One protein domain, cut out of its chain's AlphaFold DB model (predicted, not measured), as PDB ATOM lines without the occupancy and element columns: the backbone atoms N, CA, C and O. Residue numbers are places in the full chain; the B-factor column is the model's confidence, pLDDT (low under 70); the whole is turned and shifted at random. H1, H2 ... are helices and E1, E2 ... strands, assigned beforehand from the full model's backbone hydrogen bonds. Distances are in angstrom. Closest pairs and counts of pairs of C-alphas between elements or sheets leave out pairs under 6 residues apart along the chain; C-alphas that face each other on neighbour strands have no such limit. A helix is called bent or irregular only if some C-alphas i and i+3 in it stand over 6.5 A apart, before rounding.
ATOM      1  N   GLU A   2     192.559 137.328 130.241       70.50
ATOM      2  CA  GLU A   2     192.953 136.043 130.866       70.50
ATOM      3  C   GLU A   2     192.246 135.764 132.212       70.50
ATOM      4  O   GLU A   2     191.874 134.630 132.501       70.50
ATOM      5  N   LEU A   3     191.935 136.822 132.969       78.25
ATOM      6  CA  LEU A   3     191.153 136.765 134.209       78.25
ATOM      7  C   LEU A   3     189.753 136.149 134.051       78.25
ATOM      8  O   LEU A   3     189.302 135.428 134.935       78.25
ATOM      9  N   GLU A   4     189.053 136.406 132.943       84.44
ATOM     10  CA  GLU A   4     187.661 135.954 132.739       84.44
ATOM     11  C   GLU A   4     187.545 134.427 132.634       84.44
ATOM     12  O   GLU A   4     186.455 133.866 132.792       84.44
ATOM     13  N   LYS A   5     188.671 133.754 132.366       87.12
ATOM     14  CA  LYS A   5     188.778 132.294 132.354       87.12
ATOM     15  C   LYS A   5     188.674 131.716 133.767       87.12
ATOM     16  O   LYS A   5     188.039 130.684 133.944       87.12
ATOM     17  N   TYR A   6     189.257 132.397 134.752       87.56
ATOM     18  CA  TYR A   6     189.386 131.913 136.131       87.56
ATOM     19  C   TYR A   6     188.397 132.576 137.100       87.56
ATOM     20  O   TYR A   6     188.138 132.038 138.174       87.56
ATOM     21  N   PHE A   7     187.799 133.704 136.703       89.81
ATOM     22  CA  PHE A   7     186.857 134.465 137.516       89.81
ATOM     23  C   PHE A   7     185.548 134.762 136.784       89.81
ATOM     24  O   PHE A   7     185.514 135.034 135.579       89.81
ATOM     25  N   THR A   8     184.452 134.769 137.538       89.75
ATOM     26  CA  THR A   8     183.224 135.472 137.167       89.75
ATOM     27  C   THR A   8     183.357 136.901 137.672       89.75
ATOM     28  O   THR A   8     183.438 137.139 138.878       89.75
ATOM     29  N   ILE A   9     183.438 137.842 136.731       86.62
ATOM     30  CA  ILE A   9     183.638 139.260 137.019       86.62
ATOM     31  C   ILE A   9     182.274 139.940 137.078       86.62
ATOM     32  O   ILE A   9     181.615 140.128 136.055       86.62
ATOM     33  N   GLU A  10     181.855 140.314 138.280       84.44
ATOM     34  CA  GLU A  10     180.714 141.191 138.506       84.44
ATOM     35  C   GLU A  10     181.201 142.619 138.772       84.44
ATOM     36  O   GLU A  10     182.359 142.857 139.106       84.44
ATOM     37  N   LYS A  11     180.297 143.601 138.677       76.50
ATOM     38  CA  LYS A  11     180.639 145.022 138.864       76.50
ATOM     39  C   LYS A  11     181.322 145.317 140.210       76.50
ATOM     40  O   LYS A  11     182.087 146.269 140.313       76.50
ATOM     41  N   THR A  12     181.014 144.531 141.235       81.69
ATOM     42  CA  THR A  12     181.476 144.736 142.614       81.69
ATOM     43  C   THR A  12     182.160 143.514 143.211       81.69
ATOM     44  O   THR A  12     182.538 143.559 144.381       81.69
ATOM     45  N   LYS A  13     182.292 142.412 142.463       89.38
ATOM     46  CA  LYS A  13     182.788 141.142 142.996       89.38
ATOM     47  C   LYS A  13     183.597 140.364 141.970       89.38
ATOM     48  O   LYS A  13     183.282 140.369 140.782       89.38
ATOM     49  N   LEU A  14     184.592 139.638 142.463       89.38
ATOM     50  CA  LEU A  14     185.257 138.567 141.735       89.38
ATOM     51  C   LEU A  14     184.924 137.248 142.416       89.38
ATOM     52  O   LEU A  14     185.194 137.078 143.604       89.38
ATOM     53  N   ILE A  15     184.328 136.337 141.654       92.19
ATOM     54  CA  ILE A  15     183.921 135.010 142.118       92.19
ATOM     55  C   ILE A  15     184.800 133.973 141.420       92.19
ATOM     56  O   ILE A  15     185.009 134.061 140.208       92.19
ATOM     57  N   ALA A  16     185.317 133.005 142.168       92.75
ATOM     58  CA  ALA A  16     186.151 131.928 141.649       92.75
ATOM     59  C   ALA A  16     185.366 131.022 140.679       92.75
ATOM     60  O   ALA A  16     184.260 130.586 140.993       92.75
ATOM     61  N   LYS A  17     185.932 130.713 139.503       92.88
ATOM     62  CA  LYS A  17     185.418 129.672 138.577       92.88
ATOM     63  C   LYS A  17     186.181 128.348 138.663       92.88
ATOM     64  O   LYS A  17     185.828 127.387 137.998       92.88
ATOM     65  N   THR A  18     187.283 128.337 139.396       92.62
ATOM     66  CA  THR A  18     188.177 127.195 139.586       92.62
ATOM     67  C   THR A  18     188.820 127.343 140.955       92.62
ATOM     68  O   THR A  18     188.768 128.425 141.538       92.62
ATOM     69  N   ASP A  19     189.472 126.287 141.425       92.62
ATOM     70  CA  ASP A  19     190.225 126.337 142.671       92.62
ATOM     71  C   ASP A  19     191.456 127.244 142.531       92.62
ATOM     72  O   ASP A  19     192.248 127.134 141.581       92.62
ATOM     73  N   LEU A  20     191.592 128.169 143.476       93.88
ATOM     74  CA  LEU A  20     192.568 129.257 143.467       93.88
ATOM     75  C   LEU A  20     193.174 129.400 144.861       93.88
ATOM     76  O   LEU A  20     192.529 129.088 145.858       93.88
ATOM     77  N   SER A  21     194.379 129.949 144.958       92.75
ATOM     78  CA  SER A  21     194.918 130.381 146.244       92.75
ATOM     79  C   SER A  21     195.582 131.746 146.172       92.75
ATOM     80  O   SER A  21     196.124 132.147 145.141       92.75
ATOM     81  N   ILE A  22     195.508 132.483 147.276       90.31
ATOM     82  CA  ILE A  22     196.148 133.789 147.432       90.31
ATOM     83  C   ILE A  22     197.046 133.724 148.657       90.31
ATOM     84  O   ILE A  22     196.578 133.474 149.768       90.31
ATOM     85  N   THR A  23     198.339 133.964 148.455       88.00
ATOM     86  CA  THR A  23     199.318 134.041 149.541       88.00
ATOM     87  C   THR A  23     199.597 135.499 149.885       88.00
ATOM     88  O   THR A  23     199.941 136.302 149.022       88.00
ATOM     89  N   ILE A  24     199.476 135.838 151.166       85.81
ATOM     90  CA  ILE A  24     199.738 137.173 151.696       85.81
ATOM     91  C   ILE A  24     200.897 137.077 152.679       85.81
ATOM     92  O   ILE A  24     200.804 136.357 153.673       85.81
ATOM     93  N   ASP A  25     201.960 137.845 152.440       83.75
ATOM     94  CA  ASP A  25     202.975 138.133 153.454       83.75
ATOM     95  C   ASP A  25     202.674 139.485 154.111       83.75
ATOM     96  O   ASP A  25     202.848 140.546 153.514       83.75
ATOM     97  N   ARG A  26     202.241 139.461 155.373       80.06
ATOM     98  CA  ARG A  26     201.937 140.641 156.196       80.06
ATOM     99  C   ARG A  26     203.109 141.625 156.266       80.06
ATOM    100  O   ARG A  26     202.875 142.818 156.422       80.06
ATOM    101  N   LYS A  27     204.362 141.170 156.127       78.25
ATOM    102  CA  LYS A  27     205.553 142.046 156.141       78.25
ATOM    103  C   LYS A  27     205.681 142.914 154.891       78.25
ATOM    104  O   LYS A  27     206.407 143.918 154.916       78.25
ATOM    105  N   ASP A  28     205.012 142.531 153.808       68.69
ATOM    106  CA  ASP A  28     205.033 143.272 152.549       68.69
ATOM    107  C   ASP A  28     204.078 144.467 152.557       68.69
ATOM    108  O   ASP A  28     204.232 145.383 151.741       68.69
ATOM    109  N   TYR A  29     203.149 144.509 153.513       70.44
ATOM    110  CA  TYR A  29     202.176 145.582 153.669       70.44
ATOM    111  C   TYR A  29     202.572 146.515 154.818       70.44
ATOM    112  O   TYR A  29     203.108 146.101 155.844       70.44
ATOM    113  N   LYS A  30     202.318 147.815 154.643       66.56
ATOM    114  CA  LYS A  30     202.377 148.773 155.754       66.56
ATOM    115  C   LYS A  30     201.097 148.641 156.576       66.56
ATOM    116  O   LYS A  30     200.035 148.498 155.979       66.56
ATOM    117  N   GLU A  31     201.191 148.766 157.901       62.06
ATOM    118  CA  GLU A  31     200.038 148.655 158.817       62.06
ATOM    119  C   GLU A  31     198.862 149.563 158.416       62.06
ATOM    120  O   GLU A  31     197.712 149.165 158.520       62.06
ATOM    121  N   GLU A  32     199.138 150.751 157.870       65.75
ATOM    122  CA  GLU A  32     198.112 151.708 157.419       65.75
ATOM    123  C   GLU A  32     197.285 151.224 156.215       65.75
ATOM    124  O   GLU A  32     196.179 151.709 155.988       65.75
ATOM    125  N   LEU A  33     197.830 150.302 155.417       66.31
ATOM    126  CA  LEU A  33     197.223 149.815 154.176       66.31
ATOM    127  C   LEU A  33     196.635 148.409 154.320       66.31
ATOM    128  O   LEU A  33     196.028 147.923 153.373       66.31
ATOM    129  N   PHE A  34     196.823 147.754 155.468       79.94
ATOM    130  CA  PHE A  34     196.351 146.398 155.725       79.94
ATOM    131  C   PHE A  34     195.457 146.376 156.966       79.94
ATOM    132  O   PHE A  34     195.925 146.521 158.092       79.94
ATOM    133  N   GLY A  35     194.158 146.179 156.751       82.88
ATOM    134  CA  GLY A  35     193.174 145.971 157.805       82.88
ATOM    135  C   GLY A  35     192.752 144.509 157.869       82.88
ATOM    136  O   GLY A  35     192.346 143.934 156.864       82.88
ATOM    137  N   GLU A  36     192.807 143.904 159.051       86.81
ATOM    138  CA  GLU A  36     192.263 142.568 159.274       86.81
ATOM    139  C   GLU A  36     190.898 142.664 159.963       86.81
ATOM    140  O   GLU A  36     190.786 143.179 161.076       86.81
ATOM    141  N   PHE A  37     189.865 142.144 159.303       86.88
ATOM    142  CA  PHE A  37     188.509 142.038 159.829       86.88
ATOM    143  C   PHE A  37     188.138 140.561 160.015       86.88
ATOM    144  O   PHE A  37     188.874 139.656 159.610       86.88
ATOM    145  N   GLY A  38     187.018 140.297 160.692       85.81
ATOM    146  CA  GLY A  38     186.609 138.928 161.024       85.81
ATOM    147  C   GLY A  38     186.436 138.040 159.789       85.81
ATOM    148  O   GLY A  38     186.934 136.921 159.767       85.81
ATOM    149  N   ASP A  39     185.792 138.570 158.754       89.62
ATOM    150  CA  ASP A  39     185.382 137.879 157.527       89.62
ATOM    151  C   ASP A  39     186.228 138.237 156.291       89.62
ATOM    152  O   ASP A  39     186.153 137.556 155.272       89.62
ATOM    153  N   HIS A  40     187.056 139.281 156.354       91.25
ATOM    154  CA  HIS A  40     187.862 139.723 155.216       91.25
ATOM    155  C   HIS A  40     189.155 140.429 155.637       91.25
ATOM    156  O   HIS A  40     189.315 140.887 156.769       91.25
ATOM    157  N   PHE A  41     190.079 140.547 154.692       89.44
ATOM    158  CA  PHE A  41     191.196 141.478 154.738       89.44
ATOM    159  C   PHE A  41     190.879 142.692 153.864       89.44
ATOM    160  O   PHE A  41     190.302 142.559 152.788       89.44
ATOM    161  N   TYR A  42     191.272 143.874 154.314       86.50
ATOM    162  CA  TYR A  42     191.243 145.099 153.532       86.50
ATOM    163  C   TYR A  42     192.669 145.474 153.167       86.50
ATOM    164  O   TYR A  42     193.480 145.748 154.050       86.50
ATOM    165  N   LEU A  43     192.991 145.431 151.880       85.25
ATOM    166  CA  LEU A  43     194.364 145.590 151.406       85.25
ATOM    167  C   LEU A  43     194.402 146.192 149.992       85.25
ATOM    168  O   LEU A  43     193.361 146.246 149.335       85.25
ATOM    169  N   PRO A  44     195.565 146.653 149.500       80.25
ATOM    170  CA  PRO A  44     195.695 147.181 148.145       80.25
ATOM    171  C   PRO A  44     195.244 146.182 147.079       80.25
ATOM    172  O   PRO A  44     195.499 144.989 147.186       80.25
ATOM    173  N   GLY A  45     194.619 146.673 146.012       74.31
ATOM    174  CA  GLY A  45     194.068 145.875 144.915       74.31
ATOM    175  C   GLY A  45     195.066 145.156 144.011       74.31
ATOM    176  O   GLY A  45     194.746 144.885 142.858       74.31
ATOM    177  N   ILE A  46     196.275 144.886 144.489       77.75
ATOM    178  CA  ILE A  46     197.328 144.197 143.752       77.75
ATOM    179  C   ILE A  46     197.533 142.856 144.440       77.75
ATOM    180  O   ILE A  46     198.059 142.788 145.547       77.75
ATOM    181  N   LEU A  47     197.076 141.795 143.788       82.94
ATOM    182  CA  LEU A  47     197.062 140.450 144.340       82.94
ATOM    183  C   LEU A  47     197.588 139.459 143.309       82.94
ATOM    184  O   LEU A  47     197.211 139.506 142.142       82.94
ATOM    185  N   GLU A  48     198.438 138.540 143.748       83.25
ATOM    186  CA  GLU A  48     198.869 137.402 142.941       83.25
ATOM    187  C   GLU A  48     197.997 136.200 143.295       83.25
ATOM    188  O   GLU A  48     197.946 135.777 144.451       83.25
ATOM    189  N   VAL A  49     197.284 135.665 142.303       87.50
ATOM    190  CA  VAL A  49     196.420 134.498 142.482       87.50
ATOM    191  C   VAL A  49     197.051 133.292 141.817       87.50
ATOM    192  O   VAL A  49     197.329 133.315 140.622       87.50
ATOM    193  N   ASN A  50     197.241 132.219 142.571       88.94
ATOM    194  CA  ASN A  50     197.692 130.948 142.040       88.94
ATOM    195  C   ASN A  50     196.494 130.102 141.592       88.94
ATOM    196  O   ASN A  50     195.655 129.714 142.402       88.94
ATOM    197  N   VAL A  51     196.418 129.795 140.300       90.50
ATOM    198  CA  VAL A  51     195.453 128.858 139.722       90.50
ATOM    199  C   VAL A  51     195.974 127.443 139.928       90.50
ATOM    200  O   VAL A  51     196.902 127.014 139.239       90.50
ATOM    201  N   LEU A  52     195.369 126.704 140.861       88.38
ATOM    202  CA  LEU A  52     195.892 125.409 141.313       88.38
ATOM    203  C   LEU A  52     195.898 124.352 140.202       88.38
ATOM    204  O   LEU A  52     196.838 123.566 140.096       88.38
ATOM    205  N   SER A  53     194.881 124.365 139.340       87.00
ATOM    206  CA  SER A  53     194.733 123.411 138.233       87.00
ATOM    207  C   SER A  53     195.800 123.561 137.145       87.00
ATOM    208  O   SER A  53     196.147 122.585 136.482       87.00
ATOM    209  N   GLU A  54     196.339 124.768 136.967       86.69
ATOM    210  CA  GLU A  54     197.308 125.092 135.914       86.69
ATOM    211  C   GLU A  54     198.698 125.434 136.471       86.69
ATOM    212  O   GLU A  54     199.626 125.652 135.693       86.69
ATOM    213  N   ASN A  55     198.847 125.465 137.801       83.81
ATOM    214  CA  ASN A  55     200.038 125.928 138.514       83.81
ATOM    215  C   ASN A  55     200.561 127.260 137.946       83.81
ATOM    216  O   ASN A  55     201.738 127.406 137.602       83.81
ATOM    217  N   LYS A  56     199.635 128.208 137.770       83.06
ATOM    218  CA  LYS A  56     199.874 129.480 137.089       83.06
ATOM    219  C   LYS A  56     199.502 130.644 137.990       83.06
ATOM    220  O   LYS A  56     198.409 130.671 138.544       83.06
ATOM    221  N   ILE A  57     200.380 131.639 138.058       79.75
ATOM    222  CA  ILE A  57     200.116 132.886 138.773       79.75
ATOM    223  C   ILE A  57     199.438 133.875 137.824       79.75
ATOM    224  O   ILE A  57     199.942 134.158 136.735       79.75
ATOM    225  N   VAL A  58     198.289 134.389 138.248       81.50
ATOM    226  CA  VAL A  58     197.508 135.407 137.551       81.50
ATOM    227  C   VAL A  58     197.434 136.647 138.444       81.50
ATOM    228  O   VAL A  58     196.888 136.571 139.547       81.50
ATOM    229  N   PRO A  59     197.967 137.795 138.002       77.00
ATOM    230  CA  PRO A  59     197.870 139.032 138.761       77.00
ATOM    231  C   PRO A  59     196.468 139.639 138.636       77.00
ATOM    232  O   PRO A  59     195.942 139.814 137.537       77.00
ATOM    233  N   ILE A  60     195.885 140.030 139.764       79.69
ATOM    234  CA  ILE A  60     194.744 140.940 139.836       79.69
ATOM    235  C   ILE A  60     195.303 142.312 140.176       79.69
ATOM    236  O   ILE A  60     195.947 142.470 141.211       79.69
ATOM    237  N   VAL A  61     195.046 143.302 139.318       72.81
ATOM    238  CA  VAL A  61     195.435 144.683 139.602       72.81
ATOM    239  C   VAL A  61     194.260 145.630 139.444       72.81
ATOM    240  O   VAL A  61     193.772 145.859 138.336       72.81
ATOM    241  N   VAL A  62     193.851 146.215 140.563       72.31
ATOM    242  CA  VAL A  62     192.865 147.290 140.640       72.31
ATOM    243  C   VAL A  62     193.430 148.476 141.416       72.31
ATOM    244  O   VAL A  62     194.315 148.340 142.263       72.31
ATOM    245  N   ASN A  63     192.943 149.669 141.087       63.53
ATOM    246  CA  ASN A  63     193.511 150.947 141.518       63.53
ATOM    247  C   ASN A  63     192.951 151.483 142.841       63.53
ATOM    248  O   ASN A  63     193.013 152.681 143.110       63.53
ATOM    249  N   TYR A  64     192.417 150.585 143.657       70.12
ATOM    250  CA  TYR A  64     191.783 150.864 144.934       70.12
ATOM    251  C   TYR A  64     192.040 149.702 145.894       70.12
ATOM    252  O   TYR A  64     192.438 148.610 145.483       70.12
ATOM    253  N   ASN A  65     191.807 149.929 147.184       78.12
ATOM    254  CA  ASN A  65     191.831 148.857 148.171       78.12
ATOM    255  C   ASN A  65     190.611 147.949 148.000       78.12
ATOM    256  O   ASN A  65     189.518 148.411 147.677       78.12
ATOM    257  N   VAL A  66     190.806 146.663 148.248       83.38
ATOM    258  CA  VAL A  66     189.811 145.616 148.042       83.38
ATOM    259  C   VAL A  66     189.508 144.886 149.340       83.38
ATOM    260  O   VAL A  66     190.375 144.764 150.209       83.38
ATOM    261  N   LYS A  67     188.281 144.363 149.461       90.25
ATOM    262  CA  LYS A  67     187.950 143.375 150.493       90.25
ATOM    263  C   LYS A  67     188.258 141.985 149.950       90.25
ATOM    264  O   LYS A  67     187.534 141.492 149.089       90.25
ATOM    265  N   LEU A  68     189.328 141.374 150.441       91.81
ATOM    266  CA  LEU A  68     189.687 139.988 150.168       91.81
ATOM    267  C   LEU A  68     189.014 139.090 151.208       91.81
ATOM    268  O   LEU A  68     189.340 139.169 152.392       91.81
ATOM    269  N   HIS A  69     188.059 138.268 150.789       92.62
ATOM    270  CA  HIS A  69     187.271 137.445 151.709       92.62
ATOM    271  C   HIS A  69     188.102 136.300 152.268       92.62
ATOM    272  O   HIS A  69     188.865 135.664 151.542       92.62
ATOM    273  N   LYS A  70     187.949 136.043 153.565       92.00
ATOM    274  CA  LYS A  70     188.518 134.871 154.226       92.00
ATOM    275  C   LYS A  70     187.635 133.663 153.934       92.00
ATOM    276  O   LYS A  70     186.412 133.779 153.943       92.00
ATOM    277  N   THR A  71     188.256 132.514 153.723       91.44
ATOM    278  CA  THR A  71     187.567 131.223 153.632       91.44
ATOM    279  C   THR A  71     187.811 130.417 154.905       91.44
ATOM    280  O   THR A  71     188.573 130.829 155.786       91.44
ATOM    281  N   GLU A  72     187.145 129.270 155.034       85.81
ATOM    282  CA  GLU A  72     187.430 128.322 156.118       85.81
ATOM    283  C   GLU A  72     188.789 127.625 155.924       85.81
ATOM    284  O   GLU A  72     189.403 127.177 156.893       85.81
ATOM    285  N   ASP A  73     189.282 127.574 154.683       87.25
ATOM    286  CA  ASP A  73     190.558 126.967 154.311       87.25
ATOM    287  C   ASP A  73     191.671 128.023 154.223       87.25
ATOM    288  O   ASP A  73     192.069 128.496 153.152       87.25
ATOM    289  N   ILE A  74     192.173 128.406 155.399       86.31
ATOM    290  CA  ILE A  74     193.357 129.254 155.539       86.31
ATOM    291  C   ILE A  74     194.501 128.426 156.108       86.31
ATOM    292  O   ILE A  74     194.441 127.911 157.225       86.31
ATOM    293  N   THR A  75     195.592 128.355 155.351       84.88
ATOM    294  CA  THR A  75     196.846 127.761 155.803       84.88
ATOM    295  C   THR A  75     197.800 128.857 156.269       84.88
ATOM    296  O   THR A  75     198.314 129.639 155.465       84.88
ATOM    297  N   GLU A  76     198.084 128.900 157.568       80.69
ATOM    298  CA  GLU A  76     199.141 129.750 158.122       80.69
ATOM    299  C   GLU A  76     200.473 128.998 158.096       80.69
ATOM    300  O   GLU A  76     200.701 128.059 158.858       80.69
ATOM    301  N   ILE A  77     201.372 129.410 157.199       74.50
ATOM    302  CA  ILE A  77     202.716 128.823 157.095       74.50
ATOM    303  C   ILE A  77     203.601 129.368 158.225       74.50
ATOM    304  O   ILE A  77     204.449 128.663 158.770       74.50
ATOM    305  N   ASN A  78     203.412 130.642 158.579       77.62
ATOM    306  CA  ASN A  78     204.033 131.304 159.723       77.62
ATOM    307  C   ASN A  78     203.183 132.537 160.125       77.62
ATOM    308  O   ASN A  78     202.283 132.908 159.375       77.62
ATOM    309  N   PRO A  79     203.473 133.232 161.247       72.25
ATOM    310  CA  PRO A  79     202.665 134.375 161.704       72.25
ATOM    311  C   PRO A  79     202.588 135.555 160.722       72.25
ATOM    312  O   PRO A  79     201.868 136.521 160.959       72.25
ATOM    313  N   SER A  80     203.403 135.540 159.666       79.50
ATOM    314  CA  SER A  80     203.470 136.593 158.658       79.50
ATOM    315  C   SER A  80     202.903 136.157 157.311       79.50
ATOM    316  O   SER A  80     202.416 137.012 156.592       79.50
ATOM    317  N   ILE A  81     202.923 134.867 156.981       85.25
ATOM    318  CA  ILE A  81     202.539 134.327 155.679       85.25
ATOM    319  C   ILE A  81     201.311 133.446 155.853       85.25
ATOM    320  O   ILE A  81     201.375 132.371 156.458       85.25
ATOM    321  N   LEU A  82     200.214 133.893 155.257       89.31
ATOM    322  CA  LEU A  82     198.952 133.171 155.198       89.31
ATOM    323  C   LEU A  82     198.610 132.862 153.742       89.31
ATOM    324  O   LEU A  82     198.857 133.672 152.853       89.31
ATOM    325  N   THR A  83     198.056 131.682 153.499       90.94
ATOM    326  CA  THR A  83     197.512 131.291 152.197       90.94
ATOM    327  C   THR A  83     196.029 131.021 152.362       90.94
ATOM    328  O   THR A  83     195.654 130.217 153.210       90.94
ATOM    329  N   ILE A  84     195.208 131.713 151.580       92.69
ATOM    330  CA  ILE A  84     193.755 131.542 151.549       92.69
ATOM    331  C   ILE A  84     193.431 130.713 150.315       92.69
ATOM    332  O   ILE A  84     193.801 131.110 149.206       92.69
ATOM    333  N   ASN A  85     192.779 129.573 150.506       93.06
ATOM    334  CA  ASN A  85     192.331 128.719 149.416       93.06
ATOM    335  C   ASN A  85     190.864 129.021 149.109       93.06
ATOM    336  O   ASN A  85     190.059 129.174 150.026       93.06
ATOM    337  N   TYR A  86     190.543 129.109 147.823       94.12
ATOM    338  CA  TYR A  86     189.202 129.354 147.312       94.12
ATOM    339  C   TYR A  86     188.772 128.195 146.423       94.12
ATOM    340  O   TYR A  86     189.553 127.751 145.576       94.12
ATOM    341  N   VAL A  87     187.526 127.761 146.571       93.62
ATOM    342  CA  VAL A  87     186.879 126.797 145.672       93.62
ATOM    343  C   VAL A  87     185.931 127.491 144.697       93.62
ATOM    344  O   VAL A  87     185.539 128.648 144.879       93.62
ATOM    345  N   GLU A  88     185.551 126.782 143.634       93.12
ATOM    346  CA  GLU A  88     184.584 127.284 142.655       93.12
ATOM    347  C   GLU A  88     183.294 127.808 143.325       93.12
ATOM    348  O   GLU A  88     182.657 127.131 144.131       93.12
ATOM    349  N   GLY A  89     182.890 129.026 142.955       90.00
ATOM    350  CA  GLY A  89     181.692 129.696 143.459       90.00
ATOM    351  C   GLY A  89     181.924 130.623 144.653       90.00
ATOM    352  O   GLY A  89     181.036 131.417 144.972       90.00
ATOM    353  N   GLU A  90     183.098 130.593 145.284       92.31
ATOM    354  CA  GLU A  90     183.404 131.493 146.397       92.31
ATOM    355  C   GLU A  90     183.717 132.917 145.931       92.31
ATOM    356  O   GLU A  90     184.323 133.156 144.881       92.31
ATOM    357  N   VAL A  91     183.296 133.895 146.736       91.81
ATOM    358  CA  VAL A  91     183.637 135.301 146.513       91.81
ATOM    359  C   VAL A  91     185.072 135.503 146.971       91.81
ATOM    360  O   VAL A  91     185.367 135.368 148.150       91.81
ATOM    361  N   VAL A  92     185.952 135.864 146.044       91.56
ATOM    362  CA  VAL A  92     187.361 136.127 146.341       91.56
ATOM    363  C   VAL A  92     187.521 137.579 146.774       91.56
ATOM    364  O   VAL A  92     188.021 137.874 147.856       91.56
ATOM    365  N   ILE A  93     187.027 138.507 145.952       90.62
ATOM    366  CA  ILE A  93     187.153 139.947 146.187       90.62
ATOM    367  C   ILE A  93     185.780 140.603 146.127       90.62
ATOM    368  O   ILE A  93     184.989 140.292 145.235       90.62
ATOM    369  N   SER A  94     185.505 141.553 147.024       87.94
ATOM    370  CA  SER A  94     184.372 142.467 146.882       87.94
ATOM    371  C   SER A  94     184.727 143.939 147.100       87.94
ATOM    372  O   SER A  94     185.713 144.295 147.746       87.94
ATOM    373  N   GLN A  95     183.861 144.791 146.556       79.56
ATOM    374  CA  GLN A  95     183.886 146.241 146.659       79.56
ATOM    375  C   GLN A  95     182.473 146.738 146.992       79.56
ATOM    376  O   GLN A  95     181.528 146.446 146.263       79.56
ATOM    377  N   GLU A  96     182.301 147.506 148.067       62.72
ATOM    378  CA  GLU A  96     180.987 148.089 148.403       62.72
ATOM    379  C   GLU A  96     180.692 149.365 147.606       62.72
ATOM    380  O   GLU A  96     179.553 149.593 147.201       62.72
ATOM    381  N   THR A  97     181.717 150.164 147.315       54.59
ATOM    382  CA  THR A  97     181.604 151.417 146.567       54.59
ATOM    383  C   THR A  97     182.496 151.384 145.330       54.59
ATOM    384  O   THR A  97     183.724 151.362 145.402       54.59
ATOM    385  N   TYR A  98     181.858 151.378 144.158       46.81
ATOM    386  CA  TYR A  98     182.525 151.600 142.878       46.81
ATOM    387  C   TYR A  98     182.771 153.108 142.719       46.81
ATOM    388  O   TYR A  98     181.988 153.808 142.076       46.81
ATOM    389  N   GLU A  99     183.822 153.635 143.348       50.31
ATOM    390  CA  GLU A  99     184.298 154.991 143.056       50.31
ATOM    391  C   GLU A  99     185.108 154.960 141.759       50.31
ATOM    392  O   GLU A  99     186.329 154.884 141.751       50.31
ATOM    393  N   ALA A 100     184.391 154.992 140.638       42.88
ATOM    394  CA  ALA A 100     184.931 154.847 139.286       42.88
ATOM    395  C   ALA A 100     186.009 155.873 138.885       42.88
ATOM    396  O   ALA A 100     186.597 155.730 137.819       42.88
ATOM    397  N   ASN A 101     186.236 156.931 139.668       41.69
ATOM    398  CA  ASN A 101     186.808 158.168 139.132       41.69
ATOM    399  C   ASN A 101     187.986 158.759 139.904       41.69
ATOM    400  O   ASN A 101     188.477 159.808 139.497       41.69
ATOM    401  N   ASN A 102     188.481 158.113 140.955       47.56
ATOM    402  CA  ASN A 102     189.730 158.543 141.570       47.56
ATOM    403  C   ASN A 102     190.759 157.440 141.387       47.56
ATOM    404  O   ASN A 102     190.819 156.501 142.173       47.56
TER     405      ASN A 102
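Overview. This is residues 2 to 102 of the 215 residues of an uncharacterized protein of Epsilonproteobacteria bacterium (UniProt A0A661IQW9). A single antiparallel sheet of eight strands is folded back on itself into two leaves: E1, E2 and E8 make one leaf, E4, E3, E7 and E6 the other, and the long bent strand E5 is the hinge between them. The one short helix, H1, lies beside the strands near the start of E5, and a long loop, residues 26 to 39, joins E3 to E4. The printed part has 101 residues, with the named elements in the order H1 E1 E2 E3 E4 E5 E6 E7 E8, and the class is mostly strand. Across the sheet the order is E1, E2, E8, E5, E4, E3, E7, E6. The whole is compact, with a radius of gyration of the C-alphas of 13.0 A and spans of 37 by 33 by 22 A.

Along the chain. H1, residues 3 to 6, begins at C-alpha 3 (191.153, 136.765, 134.209). E1 is residues 7 to 9, E2 residues 13 to 16, and E3 residues 20 to 25, 16.9 A long. E4, residues 40 to 51, is 20.4 A long and bends by 113 degrees at residue 43. E5, residues 56 to 69, is 20.9 A long and bends by 127 degrees at residue 64. E6 is residues 74 to 78, E7 residues 81 to 86, 16.5 A long, and E8 residues 91 to 94, ending at C-alpha 94 (184.372, 142.467, 146.882).

Arrangement. The sheet is twisted, with E1 and E6 as edge strands. E1 and E2 form a hairpin, with N 8 and O 15 2.8 A apart, within hydrogen-bond range. E2 is antiparallel to E8, at 165 degrees, with N 14 and O 93 at 2.9 A. E8 pairs with E5 through N 94 and O 67, 2.9 A. E3, E4 and E5 form a meander, each strand the antiparallel neighbour of the one before; N 50 and O 21 are at 2.8 A, and N 58 and O 49 at 2.8 A. E3 is antiparallel to E7, with N 24 and O 82 at 2.8 A. The hairpin E6 and E7 has N 75 and O 83 at 2.8 A. Between the leaves, the closest C-alphas of E2 and E7 are those of Ala 16 and Tyr 86, 6.9 A apart. E1 and E6 are apart. H1 is on the sheet at a height of 6.8 A, over none of the strands; its closest C-alphas to E5 are Leu 3 and Val 58, 7.3 A. H1 is too short for any O i to N i+4 pair, and its one O i to N i+3 pair is within range.

Size, cuts and confidence. The C-alphas farthest apart are those of Asn 78 and Asn 101, 38.0 A. The printed part has no cut. The link from E3 to E4, 14 residues, is long; the other links are tight. Mean pLDDT of the printed part is 81.8; residue 28, residues 30 to 33, residue 63 and residues 96 to 102 are under 70.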